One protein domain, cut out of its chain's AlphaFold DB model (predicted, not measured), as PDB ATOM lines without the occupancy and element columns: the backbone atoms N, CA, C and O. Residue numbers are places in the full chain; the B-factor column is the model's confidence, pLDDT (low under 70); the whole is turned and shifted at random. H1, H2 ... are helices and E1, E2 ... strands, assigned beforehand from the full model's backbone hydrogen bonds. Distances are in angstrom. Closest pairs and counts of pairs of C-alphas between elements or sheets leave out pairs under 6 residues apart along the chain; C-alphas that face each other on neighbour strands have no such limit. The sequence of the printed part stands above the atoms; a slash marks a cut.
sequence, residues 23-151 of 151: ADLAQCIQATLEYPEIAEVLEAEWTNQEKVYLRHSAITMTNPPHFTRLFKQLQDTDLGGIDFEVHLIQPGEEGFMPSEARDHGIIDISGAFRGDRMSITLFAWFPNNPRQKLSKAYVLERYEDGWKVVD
ATOM      1  N   ALA A  23     116.423 112.919 223.639       92.00
ATOM      2  CA  ALA A  23     117.015 113.173 224.944       92.00
ATOM      3  C   ALA A  23     115.932 113.529 225.969       92.00
ATOM      4  O   ALA A  23     115.973 113.012 227.082       92.00
ATOM      5  N   ASP A  24     114.916 114.307 225.576       93.06
ATOM      6  CA  ASP A  24     113.750 114.559 226.432       93.06
ATOM      7  C   ASP A  24     113.053 113.247 226.830       93.06
ATOM      8  O   ASP A  24     112.724 113.043 228.001       93.06
ATOM      9  N   LEU A  25     112.850 112.325 225.879       94.31
ATOM     10  CA  LEU A  25     112.261 111.017 226.182       94.31
ATOM     11  C   LEU A  25     113.145 110.206 227.135       94.31
ATOM     12  O   LEU A  25     112.628 109.669 228.111       94.31
ATOM     13  N   ALA A  26     114.451 110.128 226.877       93.25
ATOM     14  CA  ALA A  26     115.388 109.400 227.727       93.25
ATOM     15  C   ALA A  26     115.374 109.934 229.170       93.25
ATOM     16  O   ALA A  26     115.214 109.160 230.111       93.25
ATOM     17  N   GLN A  27     115.412 111.260 229.340       93.31
ATOM     18  CA  GLN A  27     115.305 111.908 230.648       93.31
ATOM     19  C   GLN A  27     113.969 111.613 231.338       93.31
ATOM     20  O   GLN A  27     113.949 111.361 232.538       93.31
ATOM     21  N   CYS A  28     112.849 111.601 230.605       94.38
ATOM     22  CA  CYS A  28     111.550 111.262 231.192       94.38
ATOM     23  C   CYS A  28     111.498 109.816 231.694       94.38
ATOM     24  O   CYS A  28     110.937 109.542 232.756       94.38
ATOM     25  N   ILE A  29     112.059 108.882 230.924       93.69
ATOM     26  CA  ILE A  29     112.132 107.472 231.310       93.69
ATOM     27  C   ILE A  29     113.013 107.338 232.549       93.69
ATOM     28  O   ILE A  29     112.563 106.772 233.540       93.69
ATOM     29  N   GLN A  30     114.210 107.926 232.535       91.75
ATOM     30  CA  GLN A  30     115.130 107.905 233.668       91.75
ATOM     31  C   GLN A  30     114.493 108.491 234.936       91.75
ATOM     32  O   GLN A  30     114.439 107.810 235.953       91.75
ATOM     33  N   ALA A  31     113.898 109.684 234.855       92.75
ATOM     34  CA  ALA A  31     113.214 110.310 235.987       92.75
ATOM     35  C   ALA A  31     112.053 109.461 236.534       92.75
ATOM     36  O   ALA A  31     111.767 109.502 237.728       92.75
ATOM     37  N   THR A  32     111.382 108.681 235.677       93.38
ATOM     38  CA  THR A  32     110.331 107.745 236.103       93.38
ATOM     39  C   THR A  32     110.911 106.529 236.832       93.38
ATOM     40  O   THR A  32     110.350 106.100 237.835       93.38
ATOM     41  N   LEU A  33     112.017 105.961 236.341       89.69
ATOM     42  CA  LEU A  33     112.668 104.795 236.954       89.69
ATOM     43  C   LEU A  33     113.378 105.146 238.269       89.69
ATOM     44  O   LEU A  33     113.417 104.324 239.178       89.69
ATOM     45  N   GLU A  34     113.886 106.371 238.383       90.62
ATOM     46  CA  GLU A  34     114.511 106.915 239.594       90.62
ATOM     47  C   GLU A  34     113.489 107.448 240.612       90.62
ATOM     48  O   GLU A  34     113.862 107.832 241.723       90.62
ATOM     49  N   TYR A  35     112.198 107.485 240.265       92.62
ATOM     50  CA  TYR A  35     111.164 107.928 241.195       92.62
ATOM     51  C   TYR A  35     111.119 106.992 242.413       92.62
ATOM     52  O   TYR A  35     111.069 105.782 242.194       92.62
ATOM     53  N   PRO A  36     111.097 107.483 243.674       91.44
ATOM     54  CA  PRO A  36     111.362 106.651 244.852       91.44
ATOM     55  C   PRO A  36     110.533 105.364 244.932       91.44
ATOM     56  O   PRO A  36     111.089 104.293 245.143       91.44
ATOM     57  N   GLU A  37     109.223 105.442 244.670       89.50
ATOM     58  CA  GLU A  37     108.344 104.262 244.673       89.50
ATOM     59  C   GLU A  37     108.770 103.209 243.636       89.50
ATOM     60  O   GLU A  37     108.655 102.009 243.878       89.50
ATOM     61  N   ILE A  38     109.241 103.649 242.469       88.06
ATOM     62  CA  ILE A  38     109.702 102.747 241.416       88.06
ATOM     63  C   ILE A  38     111.088 102.229 241.756       88.06
ATOM     64  O   ILE A  38     111.266 101.015 241.796       88.06
ATOM     65  N   ALA A  39     112.027 103.122 242.061       88.12
ATOM     66  CA  ALA A  39     113.405 102.791 242.387       88.12
ATOM     67  C   ALA A  39     113.496 101.740 243.503       88.12
ATOM     68  O   ALA A  39     114.237 100.776 243.349       88.12
ATOM     69  N   GLU A  40     112.689 101.854 244.564       87.38
ATOM     70  CA  GLU A  40     112.634 100.862 245.647       87.38
ATOM     71  C   GLU A  40     112.190  99.476 245.151       87.38
ATOM     72  O   GLU A  40     112.781  98.457 245.514       87.38
ATOM     73  N   VAL A  41     111.166  99.417 244.292       85.00
ATOM     74  CA  VAL A  41     110.701  98.153 243.698       85.00
ATOM     75  C   VAL A  41     111.759  97.575 242.763       85.00
ATOM     76  O   VAL A  41     111.993  96.368 242.780       85.00
ATOM     77  N   LEU A  42     112.411  98.418 241.960       82.06
ATOM     78  CA  LEU A  42     113.473  97.980 241.063       82.06
ATOM     79  C   LEU A  42     114.674  97.465 241.855       82.06
ATOM     80  O   LEU A  42     115.167  96.385 241.565       82.06
ATOM     81  N   GLU A  43     115.113  98.166 242.894       83.00
ATOM     82  CA  GLU A  43     116.231  97.733 243.732       83.00
ATOM     83  C   GLU A  43     115.948  96.381 244.398       83.00
ATOM     84  O   GLU A  43     116.813  95.502 244.393       83.00
ATOM     85  N   ALA A  44     114.729  96.178 244.909       82.88
ATOM     86  CA  ALA A  44     114.332  94.937 245.569       82.88
ATOM     87  C   ALA A  44     114.203  93.746 244.602       82.88
ATOM     88  O   ALA A  44     114.544  92.619 244.960       82.88
ATOM     89  N   GLU A  45     113.705  93.976 243.384       79.00
ATOM     90  CA  GLU A  45     113.353  92.907 242.438       79.00
ATOM     91  C   GLU A  45     114.414  92.688 241.333       79.00
ATOM     92  O   GLU A  45     114.457  91.616 240.713       79.00
ATOM     93  N   TRP A  46     115.308  93.662 241.110       77.00
ATOM     94  CA  TRP A  46     116.377  93.660 240.094       77.00
ATOM     95  C   TRP A  46     117.807  93.691 240.626       77.00
ATOM     96  O   TRP A  46     118.731  93.822 239.829       77.00
ATOM     97  N   THR A  47     118.039  93.448 241.917       66.19
ATOM     98  CA  THR A  47     119.390  93.483 242.521       66.19
ATOM     99  C   THR A  47     120.444  92.610 241.811       66.19
ATOM    100  O   THR A  47     121.635  92.833 241.986       66.19
ATOM    101  N   ASN A  48     120.027  91.622 241.008       65.75
ATOM    102  CA  ASN A  48     120.912  90.720 240.259       65.75
ATOM    103  C   ASN A  48     120.669  90.721 238.738       65.75
ATOM    104  O   ASN A  48     121.092  89.786 238.061       65.75
ATOM    105  N   GLN A  49     119.930  91.692 238.197       68.81
ATOM    106  CA  GLN A  49     119.698  91.756 236.756       68.81
ATOM    107  C   GLN A  49     120.791  92.565 236.073       68.81
ATOM    108  O   GLN A  49     120.976  93.743 236.358       68.81
ATOM    109  N   GLU A  50     121.486  91.923 235.140       68.06
ATOM    110  CA  GLU A  50     122.492  92.580 234.306       68.06
ATOM    111  C   GLU A  50     121.855  93.389 233.169       68.06
ATOM    112  O   GLU A  50     122.537  94.209 232.576       68.06
ATOM    113  N   LYS A  51     120.564  93.170 232.863       76.62
ATOM    114  CA  LYS A  51     119.901  93.746 231.689       76.62
ATOM    115  C   LYS A  51     118.390  93.919 231.858       76.62
ATOM    116  O   LYS A  51     117.714  93.050 232.416       76.62
ATOM    117  N   VAL A  52     117.853  95.008 231.302       79.56
ATOM    118  CA  VAL A  52     116.411  95.307 231.249       79.56
ATOM    119  C   VAL A  52     115.906  95.372 229.806       79.56
ATOM    120  O   VAL A  52     116.474  96.042 228.950       79.56
ATOM    121  N   TYR A  53     114.782  94.721 229.533       86.06
ATOM    122  CA  TYR A  53     114.102  94.784 228.244       86.06
ATOM    123  C   TYR A  53     113.058  95.899 228.278       86.06
ATOM    124  O   TYR A  53     111.978  95.736 228.852       86.06
ATOM    125  N   LEU A  54     113.370  97.033 227.654       88.50
ATOM    126  CA  LEU A  54     112.457  98.164 227.540       88.50
ATOM    127  C   LEU A  54     111.640  98.036 226.255       88.50
ATOM    128  O   LEU A  54     112.165  98.074 225.143       88.50
ATOM    129  N   ARG A  55     110.330  97.890 226.401       88.69
ATOM    130  CA  ARG A  55     109.417  97.513 225.326       88.69
ATOM    131  C   ARG A  55     108.379  98.591 225.050       88.69
ATOM    132  O   ARG A  55     107.814  99.180 225.963       88.69
ATOM    133  N   HIS A  56     108.058  98.796 223.780       89.12
ATOM    134  CA  HIS A  56     106.923  99.616 223.359       89.12
ATOM    135  C   HIS A  56     106.241  98.995 222.139       89.12
ATOM    136  O   HIS A  56     106.897  98.395 221.286       89.12
ATOM    137  N   SER A  57     104.924  99.165 222.019       82.19
ATOM    138  CA  SER A  57     104.190  98.685 220.845       82.19
ATOM    139  C   SER A  57     104.603  99.463 219.591       82.19
ATOM    140  O   SER A  57     104.558 100.695 219.526       82.19
ATOM    141  N   ALA A  58     105.003  98.726 218.563       68.75
ATOM    142  CA  ALA A  58     105.281  99.229 217.238       68.75
ATOM    143  C   ALA A  58     103.954  99.571 216.555       68.75
ATOM    144  O   ALA A  58     103.358  98.770 215.846       68.75
ATOM    145  N   ILE A  59     103.479 100.798 216.741       73.00
ATOM    146  CA  ILE A  59     102.322 101.277 215.987       73.00
ATOM    147  C   ILE A  59     102.703 101.311 214.496       73.00
ATOM    148  O   ILE A  59     103.617 102.038 214.095       73.00
ATOM    149  N   THR A  60     102.007 100.520 213.673       65.38
ATOM    150  CA  THR A  60     102.290 100.295 212.236       65.38
ATOM    151  C   THR A  60     101.762 101.401 211.315       65.38
ATOM    152  O   THR A  60     101.701 101.247 210.098       65.38
ATOM    153  N   MET A  61     101.385 102.549 211.878       68.50
ATOM    154  CA  MET A  61     100.903 103.701 211.120       68.50
ATOM    155  C   MET A  61     102.043 104.373 210.343       68.50
ATOM    156  O   MET A  61     103.153 104.506 210.857       68.50
ATOM    157  N   THR A  62     101.744 104.890 209.144       68.19
ATOM    158  CA  THR A  62     102.692 105.653 208.307       68.19
ATOM    159  C   THR A  62     103.298 106.850 209.050       68.19
ATOM    160  O   THR A  62     104.474 107.147 208.879       68.19
ATOM    161  N   ASN A  63     102.510 107.493 209.920       73.31
ATOM    162  CA  ASN A  63     102.960 108.518 210.860       73.31
ATOM    163  C   ASN A  63     102.646 108.053 212.287       73.31
ATOM    164  O   ASN A  63     101.540 108.305 212.775       73.31
ATOM    165  N   PRO A  64     103.572 107.344 212.954       80.06
ATOM    166  CA  PRO A  64     103.328 106.864 214.302       80.06
ATOM    167  C   PRO A  64     103.300 108.032 215.303       80.06
ATOM    168  O   PRO A  64     103.878 109.093 215.029       80.06
ATOM    169  N   PRO A  65     102.652 107.854 216.470       84.69
ATOM    170  CA  PRO A  65     102.639 108.855 217.530       84.69
ATOM    171  C   PRO A  65     104.041 109.331 217.907       84.69
ATOM    172  O   PRO A  65     105.024 108.596 217.781       84.69
ATOM    173  N   HIS A  66     104.129 110.572 218.393       88.06
ATOM    174  CA  HIS A  66     105.411 111.213 218.690       88.06
ATOM    175  C   HIS A  66     106.284 110.368 219.629       88.06
ATOM    176  O   HIS A  66     107.455 110.149 219.335       88.06
ATOM    177  N   PHE A  67     105.682 109.807 220.681       90.38
ATOM    178  CA  PHE A  67     106.344 108.887 221.605       90.38
ATOM    179  C   PHE A  67     106.985 107.703 220.876       90.38
ATOM    180  O   PHE A  67     108.184 107.489 220.988       90.38
ATOM    181  N   THR A  68     106.213 106.976 220.063       89.00
ATOM    182  CA  THR A  68     106.694 105.811 219.307       89.00
ATOM    183  C   THR A  68     107.837 106.176 218.361       89.00
ATOM    184  O   THR A  68     108.759 105.385 218.171       89.00
ATOM    185  N   ARG A  69     107.801 107.371 217.753       89.12
ATOM    186  CA  ARG A  69     108.891 107.861 216.896       89.12
ATOM    187  C   ARG A  69     110.183 108.089 217.672       89.12
ATOM    188  O   ARG A  69     111.231 107.711 217.168       89.12
ATOM    189  N   LEU A  70     110.108 108.720 218.840       92.25
ATOM    190  CA  LEU A  70     111.277 108.989 219.679       92.25
ATOM    191  C   LEU A  70     111.803 107.702 220.317       92.25
ATOM    192  O   LEU A  70     113.003 107.461 220.310       92.25
ATOM    193  N   PHE A  71     110.906 106.820 220.757       92.25
ATOM    194  CA  PHE A  71     111.256 105.521 221.326       92.25
ATOM    195  C   PHE A  71     112.063 104.663 220.341       92.25
ATOM    196  O   PHE A  71     113.058 104.061 220.718       92.25
ATOM    197  N   LYS A  72     111.699 104.683 219.049       89.69
ATOM    198  CA  LYS A  72     112.451 104.026 217.959       89.69
ATOM    199  C   LYS A  72     113.902 104.492 217.814       89.69
ATOM    200  O   LYS A  72     114.675 103.816 217.146       89.69
ATOM    201  N   GLN A  73     114.237 105.668 218.336       91.19
ATOM    202  CA  GLN A  73     115.565 106.262 218.214       91.19
ATOM    203  C   GLN A  73     116.449 105.977 219.429       91.19
ATOM    204  O   GLN A  73     117.644 106.262 219.351       91.19
ATOM    205  N   LEU A  74     115.878 105.462 220.527       91.50
ATOM    206  CA  LEU A  74     116.615 105.155 221.748       91.50
ATOM    207  C   LEU A  74     117.681 104.086 221.490       91.50
ATOM    208  O   LEU A  74     117.449 103.108 220.779       91.50
ATOM    209  N   GLN A  75     118.842 104.302 222.088       88.06
ATOM    210  CA  GLN A  75     119.996 103.414 222.114       88.06
ATOM    211  C   GLN A  75     120.276 103.024 223.565       88.06
ATOM    212  O   GLN A  75     119.986 103.801 224.468       88.06
ATOM    213  N   ASP A  76     120.876 101.860 223.778       81.56
ATOM    214  CA  ASP A  76     121.303 101.318 225.079       81.56
ATOM    215  C   ASP A  76     122.156 102.285 225.924       81.56
ATOM    216  O   ASP A  76     122.167 102.212 227.148       81.56
ATOM    217  N   THR A  77     122.827 103.256 225.300       84.69
ATOM    218  CA  THR A  77     123.597 104.296 226.002       84.69
ATOM    219  C   THR A  77     122.780 105.513 226.455       84.69
ATOM    220  O   THR A  77     123.338 106.406 227.092       84.69
ATOM    221  N   ASP A  78     121.499 105.620 226.085       88.88
ATOM    222  CA  ASP A  78     120.694 106.828 226.326       88.88
ATOM    223  C   ASP A  78     120.128 106.922 227.757       88.88
ATOM    224  O   ASP A  78     119.804 108.024 228.199       88.88
ATOM    225  N   LEU A  79     120.008 105.807 228.489       84.38
ATOM    226  CA  LEU A  79     119.568 105.786 229.890       84.38
ATOM    227  C   LEU A  79     120.780 105.552 230.794       84.38
ATOM    228  O   LEU A  79     121.335 104.457 230.849       84.38
ATOM    229  N   GLY A  80     121.220 106.599 231.490       74.94
ATOM    230  CA  GLY A  80     122.416 106.529 232.325       74.94
ATOM    231  C   GLY A  80     122.290 105.485 233.438       74.94
ATOM    232  O   GLY A  80     121.319 105.486 234.186       74.94
ATOM    233  N   GLY A  81     123.297 104.617 233.575       73.62
ATOM    234  CA  GLY A  81     123.414 103.689 234.708       73.62
ATOM    235  C   GLY A  81     122.508 102.453 234.663       73.62
ATOM    236  O   GLY A  81     122.559 101.659 235.598       73.62
ATOM    237  N   ILE A  82     121.727 102.265 233.596       73.50
ATOM    238  CA  ILE A  82     120.871 101.089 233.395       73.50
ATOM    239  C   ILE A  82     121.277 100.439 232.074       73.50
ATOM    240  O   ILE A  82     121.187 101.081 231.033       73.50
ATOM    241  N   ASP A  83     121.703  99.176 232.100       79.81
ATOM    242  CA  ASP A  83     121.878  98.400 230.869       79.81
ATOM    243  C   ASP A  83     120.498  97.950 230.368       79.81
ATOM    244  O   ASP A  83     119.767  97.226 231.059       79.81
ATOM    245  N   PHE A  84     120.101  98.432 229.189       83.88
ATOM    246  CA  PHE A  84     118.794  98.145 228.618       83.88
ATOM    247  C   PHE A  84     118.850  97.852 227.123       83.88
ATOM    248  O   PHE A  84     119.634  98.428 226.374       83.88
ATOM    249  N   GLU A  85     117.937  96.996 226.672       85.81
ATOM    250  CA  GLU A  85     117.682  96.765 225.254       85.81
ATOM    251  C   GLU A  85     116.295  97.277 224.875       85.81
ATOM    252  O   GLU A  85     115.299  97.021 225.559       85.81
ATOM    253  N   VAL A  86     116.233  98.014 223.767       86.38
ATOM    254  CA  VAL A  86     114.999  98.595 223.241       86.38
ATOM    255  C   VAL A  86     114.326  97.613 222.295       86.38
ATOM    256  O   VAL A  86     114.870  97.262 221.250       86.38
ATOM    257  N   HIS A  87     113.089  97.240 222.609       85.38
ATOM    258  CA  HIS A  87     112.286  96.343 221.789       85.38
ATOM    259  C   HIS A  87     110.988  97.001 221.335       85.38
ATOM    260  O   HIS A  87     110.168  97.474 222.122       85.38
ATOM    261  N   LEU A  88     110.768  96.969 220.026       83.31
ATOM    262  CA  LEU A  88     109.514  97.376 219.407       83.31
ATOM    263  C   LEU A  88     108.699  96.134 219.082       83.31
ATOM    264  O   LEU A  88     109.072  95.363 218.201       83.31
ATOM    265  N   ILE A  89     107.592  95.957 219.790       82.00
ATOM    266  CA  ILE A  89     106.744  94.770 219.664       82.00
ATOM    267  C   ILE A  89     105.698  95.018 218.584       82.00
ATOM    268  O   ILE A  89     104.970  96.005 218.681       82.00
ATOM    269  N   GLN A  90     105.570  94.159 217.575       78.00
ATOM    270  CA  GLN A  90     104.501  94.344 216.593       78.00
ATOM    271  C   GLN A  90     103.121  94.063 217.207       78.00
ATOM    272  O   GLN A  90     103.008  93.267 218.140       78.00
ATOM    273  N   PRO A  91     102.046  94.674 216.677       71.38
ATOM    274  CA  PRO A  91     100.693  94.324 217.077       71.38
ATOM    275  C   PRO A  91     100.441  92.823 216.888       71.38
ATOM    276  O   PRO A  91     100.641  92.294 215.795       71.38
ATOM    277  N   GLY A  92      99.997  92.140 217.939       67.81
ATOM    278  CA  GLY A  92      99.827  90.685 217.987       67.81
ATOM    279  C   GLY A  92     101.017  89.920 218.582       67.81
ATOM    280  O   GLY A  92     100.877  88.735 218.887       67.81
ATOM    281  N   GLU A  93     102.162  90.573 218.794       72.19
ATOM    282  CA  GLU A  93     103.337  90.002 219.464       72.19
ATOM    283  C   GLU A  93     103.397  90.371 220.955       72.19
ATOM    284  O   GLU A  93     104.338  89.990 221.647       72.19
ATOM    285  N   GLU A  94     102.398  91.074 221.503       65.75
ATOM    286  CA  GLU A  94     102.409  91.512 222.906       65.75
ATOM    287  C   GLU A  94     102.508  90.328 223.882       65.75
ATOM    288  O   GLU A  94     103.141  90.446 224.932       65.75
ATOM    289  N   GLY A  95     101.953  89.169 223.501       60.53
ATOM    290  CA  GLY A  95     102.063  87.906 224.241       60.53
ATOM    291  C   GLY A  95     103.345  87.102 223.976       60.53
ATOM    292  O   GLY A  95     103.611  86.133 224.690       60.53
ATOM    293  N   PHE A  96     104.143  87.481 222.974       61.09
ATOM    294  CA  PHE A  96     105.430  86.861 222.667       61.09
ATOM    295  C   PHE A  96     106.545  87.589 223.418       61.09
ATOM    296  O   PHE A  96     107.139  88.561 222.960       61.09
ATOM    297  N   MET A  97     106.835  87.084 224.612       63.25
ATOM    298  CA  MET A  97     108.099  87.356 225.290       63.25
ATOM    299  C   MET A  97     109.184  86.463 224.682       63.25
ATOM    300  O   MET A  97     108.991  85.238 224.694       63.25
ATOM    301  N   PRO A  98     110.314  87.016 224.194       61.25
ATOM    302  CA  PRO A  98     111.507  86.220 223.923       61.25
ATOM    303  C   PRO A  98     111.821  85.357 225.148       61.25
ATOM    304  O   PRO A  98     111.656  85.814 226.279       61.25
ATOM    305  N   SER A  99     112.234  84.105 224.947       63.00
ATOM    306  CA  SER A  99     112.550  83.202 226.063       63.00
ATOM    307  C   SER A  99     113.600  83.798 226.995       63.00
ATOM    308  O   SER A  99     113.462  83.669 228.202       63.00
ATOM    309  N   GLU A 100     114.573  84.514 226.433       61.00
ATOM    310  CA  GLU A 100     115.627  85.229 227.159       61.00
ATOM    311  C   GLU A 100     115.036  86.319 228.064       61.00
ATOM    312  O   GLU A 100     115.365  86.398 229.240       61.00
ATOM    313  N   ALA A 101     114.045  87.075 227.583       64.75
ATOM    314  CA  ALA A 101     113.394  88.117 228.372       64.75
ATOM    315  C   ALA A 101     112.591  87.569 229.573       64.75
ATOM    316  O   ALA A 101     112.237  88.336 230.459       64.75
ATOM    317  N   ARG A 102     112.287  86.261 229.635       64.56
ATOM    318  CA  ARG A 102     111.573  85.652 230.779       64.56
ATOM    319  C   ARG A 102     112.423  85.549 232.035       64.56
ATOM    320  O   ARG A 102     111.865  85.614 233.128       64.56
ATOM    321  N   ASP A 103     113.728  85.392 231.860       69.44
ATOM    322  CA  ASP A 103     114.689  85.310 232.960       69.44
ATOM    323  C   ASP A 103     115.210  86.707 233.356       69.44
ATOM    324  O   ASP A 103     115.910  86.866 234.359       69.44
ATOM    325  N   HIS A 104     114.794  87.733 232.603       73.12
ATOM    326  CA  HIS A 104     115.193  89.122 232.761       73.12
ATOM    327  C   HIS A 104     114.028  90.052 233.119       73.12
ATOM    328  O   HIS A 104     112.851  89.697 233.064       73.12
ATOM    329  N   GLY A 105     114.373  91.271 233.532       78.31
ATOM    330  CA  GLY A 105     113.404  92.333 233.768       78.31
ATOM    331  C   GLY A 105     112.781  92.847 232.482       78.31
ATOM    332  O   GLY A 105     113.508  93.185 231.553       78.31
ATOM    333  N   ILE A 106     111.454  92.972 232.443       84.81
ATOM    334  CA  ILE A 106     110.756  93.603 231.319       84.81
ATOM    335  C   ILE A 106     109.991  94.815 231.805       84.81
ATOM    336  O   ILE A 106     109.255  94.724 232.787       84.81
ATOM    337  N   ILE A 107     110.111  95.908 231.058       88.12
ATOM    338  CA  ILE A 107     109.316  97.119 231.216       88.12
ATOM    339  C   ILE A 107     108.608  97.406 229.899       88.12
ATOM    340  O   ILE A 107     109.236  97.868 228.950       88.12
ATOM    341  N   ASP A 108     107.296  97.212 229.849       88.75
ATOM    342  CA  ASP A 108     106.475  97.788 228.789       88.75
ATOM    343  C   ASP A 108     106.171  99.247 229.148       88.75
ATOM    344  O   ASP A 108     105.580  99.547 230.189       88.75
ATOM    345  N   ILE A 109     106.566 100.169 228.273       91.19
ATOM    346  CA  ILE A 109     106.398 101.604 228.462       91.19
ATOM    347  C   ILE A 109     105.552 102.215 227.348       91.19
ATOM    348  O   ILE A 109     105.632 101.859 226.170       91.19
ATOM    349  N   SER A 110     104.715 103.174 227.715       90.94
ATOM    350  CA  SER A 110     103.948 103.985 226.775       90.94
ATOM    351  C   SER A 110     103.841 105.411 227.288       90.94
ATOM    352  O   SER A 110     104.014 105.662 228.477       90.94
ATOM    353  N   GLY A 111     103.554 106.359 226.403       92.44
ATOM    354  CA  GLY A 111     103.392 107.732 226.836       92.44
ATOM    355  C   GLY A 111     103.007 108.699 225.735       92.44
ATOM    356  O   GLY A 111     102.796 108.320 224.581       92.44
ATOM    357  N   ALA A 112     102.895 109.968 226.114       91.62
ATOM    358  CA  ALA A 112     102.547 111.053 225.212       91.62
ATOM    359  C   ALA A 112     103.057 112.399 225.735       91.62
ATOM    360  O   ALA A 112     102.747 112.799 226.859       91.62
ATOM    361  N   PHE A 113     103.754 113.129 224.867       89.75
ATOM    362  CA  PHE A 113     104.109 114.523 225.101       89.75
ATOM    363  C   PHE A 113     102.924 115.448 224.813       89.75
ATOM    364  O   PHE A 113     102.217 115.289 223.812       89.75
ATOM    365  N   ARG A 114     102.734 116.446 225.676       88.12
ATOM    366  CA  ARG A 114     101.763 117.534 225.547       88.12
ATOM    367  C   ARG A 114     102.404 118.838 226.021       88.12
ATOM    368  O   ARG A 114     102.224 119.239 227.164       88.12
ATOM    369  N   GLY A 115     103.143 119.497 225.133       85.50
ATOM    370  CA  GLY A 115     103.870 120.719 225.484       85.50
ATOM    371  C   GLY A 115     104.980 120.433 226.496       85.50
ATOM    372  O   GLY A 115     105.832 119.584 226.266       85.50
ATOM    373  N   ASP A 116     104.967 121.121 227.625       87.81
ATOM    374  CA  ASP A 116     105.908 120.942 228.737       87.81
ATOM    375  C   ASP A 116     105.583 119.748 229.649       87.81
ATOM    376  O   ASP A 116     106.264 119.539 230.652       87.81
ATOM    377  N   ARG A 117     104.566 118.951 229.292       92.06
ATOM    378  CA  ARG A 117     104.133 117.767 230.035       92.06
ATOM    379  C   ARG A 117     104.360 116.477 229.269       92.06
ATOM    380  O   ARG A 117     104.177 116.411 228.052       92.06
ATOM    381  N   MET A 118     104.653 115.423 230.012       93.75
ATOM    382  CA  MET A 118     104.796 114.066 229.508       93.75
ATOM    383  C   MET A 118     104.010 113.111 230.400       93.75
ATOM    384  O   MET A 118     104.256 113.041 231.595       93.75
ATOM    385  N   SER A 119     103.062 112.364 229.838       94.31
ATOM    386  CA  SER A 119     102.460 111.233 230.551       94.31
ATOM    387  C   SER A 119     103.220 109.960 230.199       94.31
ATOM    388  O   SER A 119     103.323 109.657 229.008       94.31
ATOM    389  N   ILE A 120     103.692 109.209 231.192       94.12
ATOM    390  CA  ILE A 120     104.292 107.881 231.023       94.12
ATOM    391  C   ILE A 120     103.462 106.858 231.788       94.12
ATOM    392  O   ILE A 120     103.115 107.075 232.941       94.12
ATOM    393  N   THR A 121     103.191 105.720 231.159       92.12
ATOM    394  CA  THR A 121     102.667 104.526 231.819       92.12
ATOM    395  C   THR A 121     103.693 103.413 231.695       92.12
ATOM    396  O   THR A 121     104.162 103.125 230.591       92.12
ATOM    397  N   LEU A 122     104.001 102.784 232.823       90.12
ATOM    398  CA  LEU A 122     104.943 101.687 232.964       90.12
ATOM    399  C   LEU A 122     104.215 100.437 233.463       90.12
ATOM    400  O   LEU A 122     103.468 100.484 234.444       90.12
ATOM    401  N   PHE A 123     104.489  99.315 232.801       87.88
ATOM    402  CA  PHE A 123     104.141  97.975 233.245       87.88
ATOM    403  C   PHE A 123     105.418  97.147 233.340       87.88
ATOM    404  O   PHE A 123     106.084  96.959 232.327       87.88
ATOM    405  N   ALA A 124     105.766  96.652 234.526       85.50
ATOM    406  CA  ALA A 124     106.956  95.826 234.700       85.50
ATOM    407  C   ALA A 124     106.627  94.414 235.190       85.50
ATOM    408  O   ALA A 124     105.738  94.218 236.028       85.50
ATOM    409  N   TRP A 125     107.384  93.447 234.669       81.50
ATOM    410  CA  TRP A 125     107.398  92.056 235.109       81.50
ATOM    411  C   TRP A 125     108.786  91.704 235.621       81.50
ATOM    412  O   TRP A 125     109.794  91.963 234.957       81.50
ATOM    413  N   PHE A 126     108.813  91.081 236.796       80.00
ATOM    414  CA  PHE A 126     110.044  90.718 237.477       80.00
ATOM    415  C   PHE A 126     110.251  89.199 237.407       80.00
ATOM    416  O   PHE A 126     109.349  88.446 237.789       80.00
ATOM    417  N   PRO A 127     111.423  88.725 236.954       71.88
ATOM    418  CA  PRO A 127     111.686  87.295 236.783       71.88
ATOM    419  C   PRO A 127     111.697  86.547 238.123       71.88
ATOM    420  O   PRO A 127     111.199  85.427 238.224       71.88
ATOM    421  N   ASN A 128     112.172  87.203 239.186       71.06
ATOM    422  CA  ASN A 128     112.242  86.632 240.534       71.06
ATOM    423  C   ASN A 128     110.895  86.655 241.275       71.06
ATOM    424  O   ASN A 128     110.730  85.972 242.286       71.06
ATOM    425  N   ASN A 129     109.913  87.403 240.759       71.81
ATOM    426  CA  ASN A 129     108.605  87.565 241.381       71.81
ATOM    427  C   ASN A 129     107.495  87.707 240.321       71.81
ATOM    428  O   ASN A 129     106.893  88.769 240.155       71.81
ATOM    429  N   PRO A 130     107.153  86.614 239.611       65.25
ATOM    430  CA  PRO A 130     106.235  86.648 238.468       65.25
ATOM    431  C   PRO A 130     104.783  87.018 238.828       65.25
ATOM    432  O   PRO A 130     103.947  87.212 237.941       65.25
ATOM    433  N   ARG A 131     104.448  87.087 240.125       63.50
ATOM    434  CA  ARG A 131     103.138  87.549 240.614       63.50
ATOM    435  C   ARG A 131     103.103  89.055 240.856       63.50
ATOM    436  O   ARG A 131     102.012  89.624 240.832       63.50
ATOM    437  N   GLN A 132     104.254  89.685 241.071       66.38
ATOM    438  CA  GLN A 132     104.358  91.124 241.238       66.38
ATOM    439  C   GLN A 132     104.362  91.783 239.863       66.38
ATOM    440  O   GLN A 132     105.251  91.577 239.042       66.38
ATOM    441  N   LYS A 133     103.307  92.554 239.606       70.19
ATOM    442  CA  LYS A 133     103.190  93.402 238.425       70.19
ATOM    443  C   LYS A 133     103.198  94.836 238.903       70.19
ATOM    444  O   LYS A 133     102.294  95.239 239.636       70.19
ATOM    445  N   LEU A 134     104.201  95.594 238.490       83.88
ATOM    446  CA  LEU A 134     104.192  97.035 238.672       83.88
ATOM    447  C   LEU A 134     103.391  97.631 237.516       83.88
ATOM    448  O   LEU A 134     103.666  97.327 236.362       83.88
ATOM    449  N   SER A 135     102.374  98.425 237.826       88.94
ATOM    450  CA  SER A 135     101.534  99.105 236.841       88.94
ATOM    451  C   SER A 135     101.270 100.509 237.351       88.94
ATOM    452  O   SER A 135     100.432 100.697 238.237       88.94
ATOM    453  N   LYS A 136     101.994 101.487 236.817       92.00
ATOM    454  CA  LYS A 136     101.947 102.872 237.289       92.00
ATOM    455  C   LYS A 136     101.921 103.843 236.126       92.00
ATOM    456  O   LYS A 136     102.449 103.562 235.055       92.00
ATOM    457  N   ALA A 137     101.281 104.980 236.352       93.12
ATOM    458  CA  ALA A 137     101.247 106.084 235.414       93.12
ATOM    459  C   ALA A 137     101.710 107.349 236.132       93.12
ATOM    460  O   ALA A 137     101.273 107.613 237.249       93.12
ATOM    461  N   TYR A 138     102.568 108.109 235.467       94.69
ATOM    462  CA  TYR A 138     103.184 109.324 235.969       94.69
ATOM    463  C   TYR A 138     102.960 110.461 234.987       94.69
ATOM    464  O   TYR A 138     102.903 110.265 233.767       94.69
ATOM    465  N   VAL A 139     102.853 111.664 235.536       95.88
ATOM    466  CA  VAL A 139     102.967 112.899 234.772       95.88
ATOM    467  C   VAL A 139     104.313 113.505 235.114       95.88
ATOM    468  O   VAL A 139     104.691 113.570 236.279       95.88
ATOM    469  N   LEU A 140     105.044 113.923 234.091       95.88
ATOM    470  CA  LEU A 140     106.289 114.642 234.229       95.88
ATOM    471  C   LEU A 140     106.134 116.045 233.664       95.88
ATOM    472  O   LEU A 140     105.492 116.236 232.627       95.88
ATOM    473  N   GLU A 141     106.755 117.005 234.332       94.69
ATOM    474  CA  GLU A 141     106.890 118.381 233.872       94.69
ATOM    475  C   GLU A 141     108.360 118.712 233.628       94.69
ATOM    476  O   GLU A 141     109.258 118.230 234.327       94.69
ATOM    477  N   ARG A 142     108.604 119.539 232.610       89.44
ATOM    478  CA  ARG A 142     109.935 120.078 232.340       89.44
ATOM    479  C   ARG A 142     110.323 121.041 233.463       89.44
ATOM    480  O   ARG A 142     109.603 122.000 233.735       89.44
ATOM    481  N   TYR A 143     111.466 120.805 234.095       83.12
ATOM    482  CA  TYR A 143     111.976 121.615 235.198       83.12
ATOM    483  C   TYR A 143     113.455 121.917 234.982       83.12
ATOM    484  O   TYR A 143     114.270 120.998 234.947       83.12
ATOM    485  N   GLU A 144     113.788 123.205 234.856       82.56
ATOM    486  CA  GLU A 144     115.152 123.686 234.589       82.56
ATOM    487  C   GLU A 144     115.793 122.934 233.405       82.56
ATOM    488  O   GLU A 144     115.339 123.082 232.266       82.56
ATOM    489  N   ASP A 145     116.797 122.102 233.686       78.56
ATOM    490  CA  ASP A 145     117.591 121.359 232.706       78.56
ATOM    491  C   ASP A 145     117.135 119.894 232.528       78.56
ATOM    492  O   ASP A 145     117.863 119.083 231.952       78.56
ATOM    493  N   GLY A 146     115.939 119.527 233.007       87.19
ATOM    494  CA  GLY A 146     115.448 118.152 232.910       87.19
ATOM    495  C   GLY A 146     113.936 117.977 233.038       87.19
ATOM    496  O   GLY A 146     113.145 118.899 232.827       87.19
ATOM    497  N   TRP A 147     113.539 116.754 233.383       93.81
ATOM    498  CA  TRP A 147     112.151 116.336 233.569       93.81
ATOM    499  C   TRP A 147     111.966 115.768 234.972       93.81
ATOM    500  O   TRP A 147     112.830 115.053 235.475       93.81
ATOM    501  N   LYS A 148     110.836 116.077 235.608       94.06
ATOM    502  CA  LYS A 148     110.505 115.590 236.950       94.06
ATOM    503  C   LYS A 148     109.097 115.044 236.995       94.06
ATOM    504  O   LYS A 148     108.192 115.667 236.452       94.06
ATOM    505  N   VAL A 149     108.921 113.929 237.697       94.00
ATOM    506  CA  VAL A 149     107.600 113.433 238.087       94.00
ATOM    507  C   VAL A 149     106.920 114.473 238.981       94.00
ATOM    508  O   VAL A 149     107.534 114.985 239.920       94.00
ATOM    509  N   VAL A 150     105.672 114.803 238.656       91.38
ATOM    510  CA  VAL A 150     104.796 115.679 239.435       91.38
ATOM    511  C   VAL A 150     103.579 114.864 239.871       91.38
ATOM    512  O   VAL A 150     102.808 114.394 239.033       91.38
ATOM    513  N   ASP A 151     103.469 114.635 241.180       69.06
ATOM    514  CA  ASP A 151     102.342 113.931 241.812       69.06
ATOM    515  C   ASP A 151     101.075 114.800 241.886       69.06
ATOM    516  O   ASP A 151     101.193 116.023 242.150       69.06
TER     517      ASP A 151
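Overview. This is residues 23 to 151 of the 151 residues of an uncharacterized protein of Phaeodactylibacter xiamenensis (UniProt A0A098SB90). One twisted sheet of six strands, curled like part of a barrel, wraps round the helix H1, and the helices H2 and H3 lie over the same face of the sheet as H1, in two layers, helices on one face of a sheet. Three long strands, E3, E4 and E5, run side by side through the body; the short strands E1 and E2 continue the sheet past E3, E6 closes in beside E5 at the other edge, and the little helix H4 only grazes the sheet. The printed part has 129 residues with four named helices and six named strands, in the order H1 H2 E1 H3 E2 H4 E3 E4 E5 E6; the sheet's order is E2 E1 E3 E4 E5 E6, mixed, and the class is mixed, helices and strands. The whole is compact, with a radius of gyration of the C-alphas of 14.2 A, and it is rounded, with spans of 38 by 36 by 25 A.

Along the chain. H1, residues 23 to 33, begins with C-alpha 23 at (117.015, 113.173, 224.944) and is 15.3 A long. H2, residues 36 to 46, measures 14.7 A. E1, residues 52 to 57, measures 16.4 A, and H3, residues 66 to 71, 8.6 A. After a long link comes E2, residues 84 to 89, 15.4 A, then H4, residues 99 to 102, 5.4 A. E3, residues 105 to 114, begins with C-alpha 105 at (113.404, 92.333, 233.768) and measures 29.0 A. E4, residues 117 to 126, measures 28.7 A. E5, residues 129 to 143, measures 34.8 A and bends by 71 degrees at residue 132. E6, residues 146 to 150, measures 12.7 A and ends with C-alpha 150 at (104.796, 115.679, 239.435).

Arrangement. E3, E4, E5 and E6 form a meander, each strand the antiparallel neighbour of the one before, through three hairpins. N 110 and O 121 of E3 and E4 are 2.9 A apart, N 120 and O 138 of E4 and E5 2.9 A, and N 143 and O 146 of E5 and E6 2.8 A, within hydrogen-bond range. E1 is parallel to E3, with N 55 and O 107 2.8 A apart, and E2 is parallel to E1, with N 87 and O 54 2.8 A apart. E2 and E6 are the edge strands. E1, H3, E2 is a strand-helix-strand unit, two parallel neighbour strands with a helix between them along the chain, and its crossover is right-handed. E2, H4, E3 is a split one, with E1 between its strands in the sheet, also right-handed. H1 is on the sheet, which curls round it; the closest C-alphas of H1 and E6 are those of Cys 28 and Trp 147, 5.6 A apart. H2 is on the sheet at a height of 9.6 A, over E4, and runs along the strands, at 26 degrees to E4 on the local plane. H3 is on the sheet too, with the C-alphas of Phe 67 and Ala 112 of E3 the closest, 5.7 A apart. H1 and H3 only just touch, with 3 pairs of C-alphas within 8 A, the closest those of Leu 25 and Leu 70 at 6.9 A, about perpendicular at 76 degrees. H1 and H2 touch only at the corner, and only just, with 3 such pairs, the closest those of Leu 33 and Ala 39 at 5.8 A. H4 grazes the sheet with residues 100 to 102 and is apart from H1, H2 and H3. Every O i to N i+4 pair is within hydrogen-bond range in H1 and H3, 6 of 7 are in H2, and H4 is too short for such a pair.

Size, cuts and confidence. The C-alphas of Ser 99 and Glu 144, the two farthest apart, are 41.5 A apart. The printed part has no cut and ends at residue 151, the chain's last residue. The one long link is H3 to E2, 12 residues. The mean pLDDT of the printed part is 82.6, and 23 residues are under 70, among them residues 47 to 50, 60 to 62, 94 to 103 and 130 to 132.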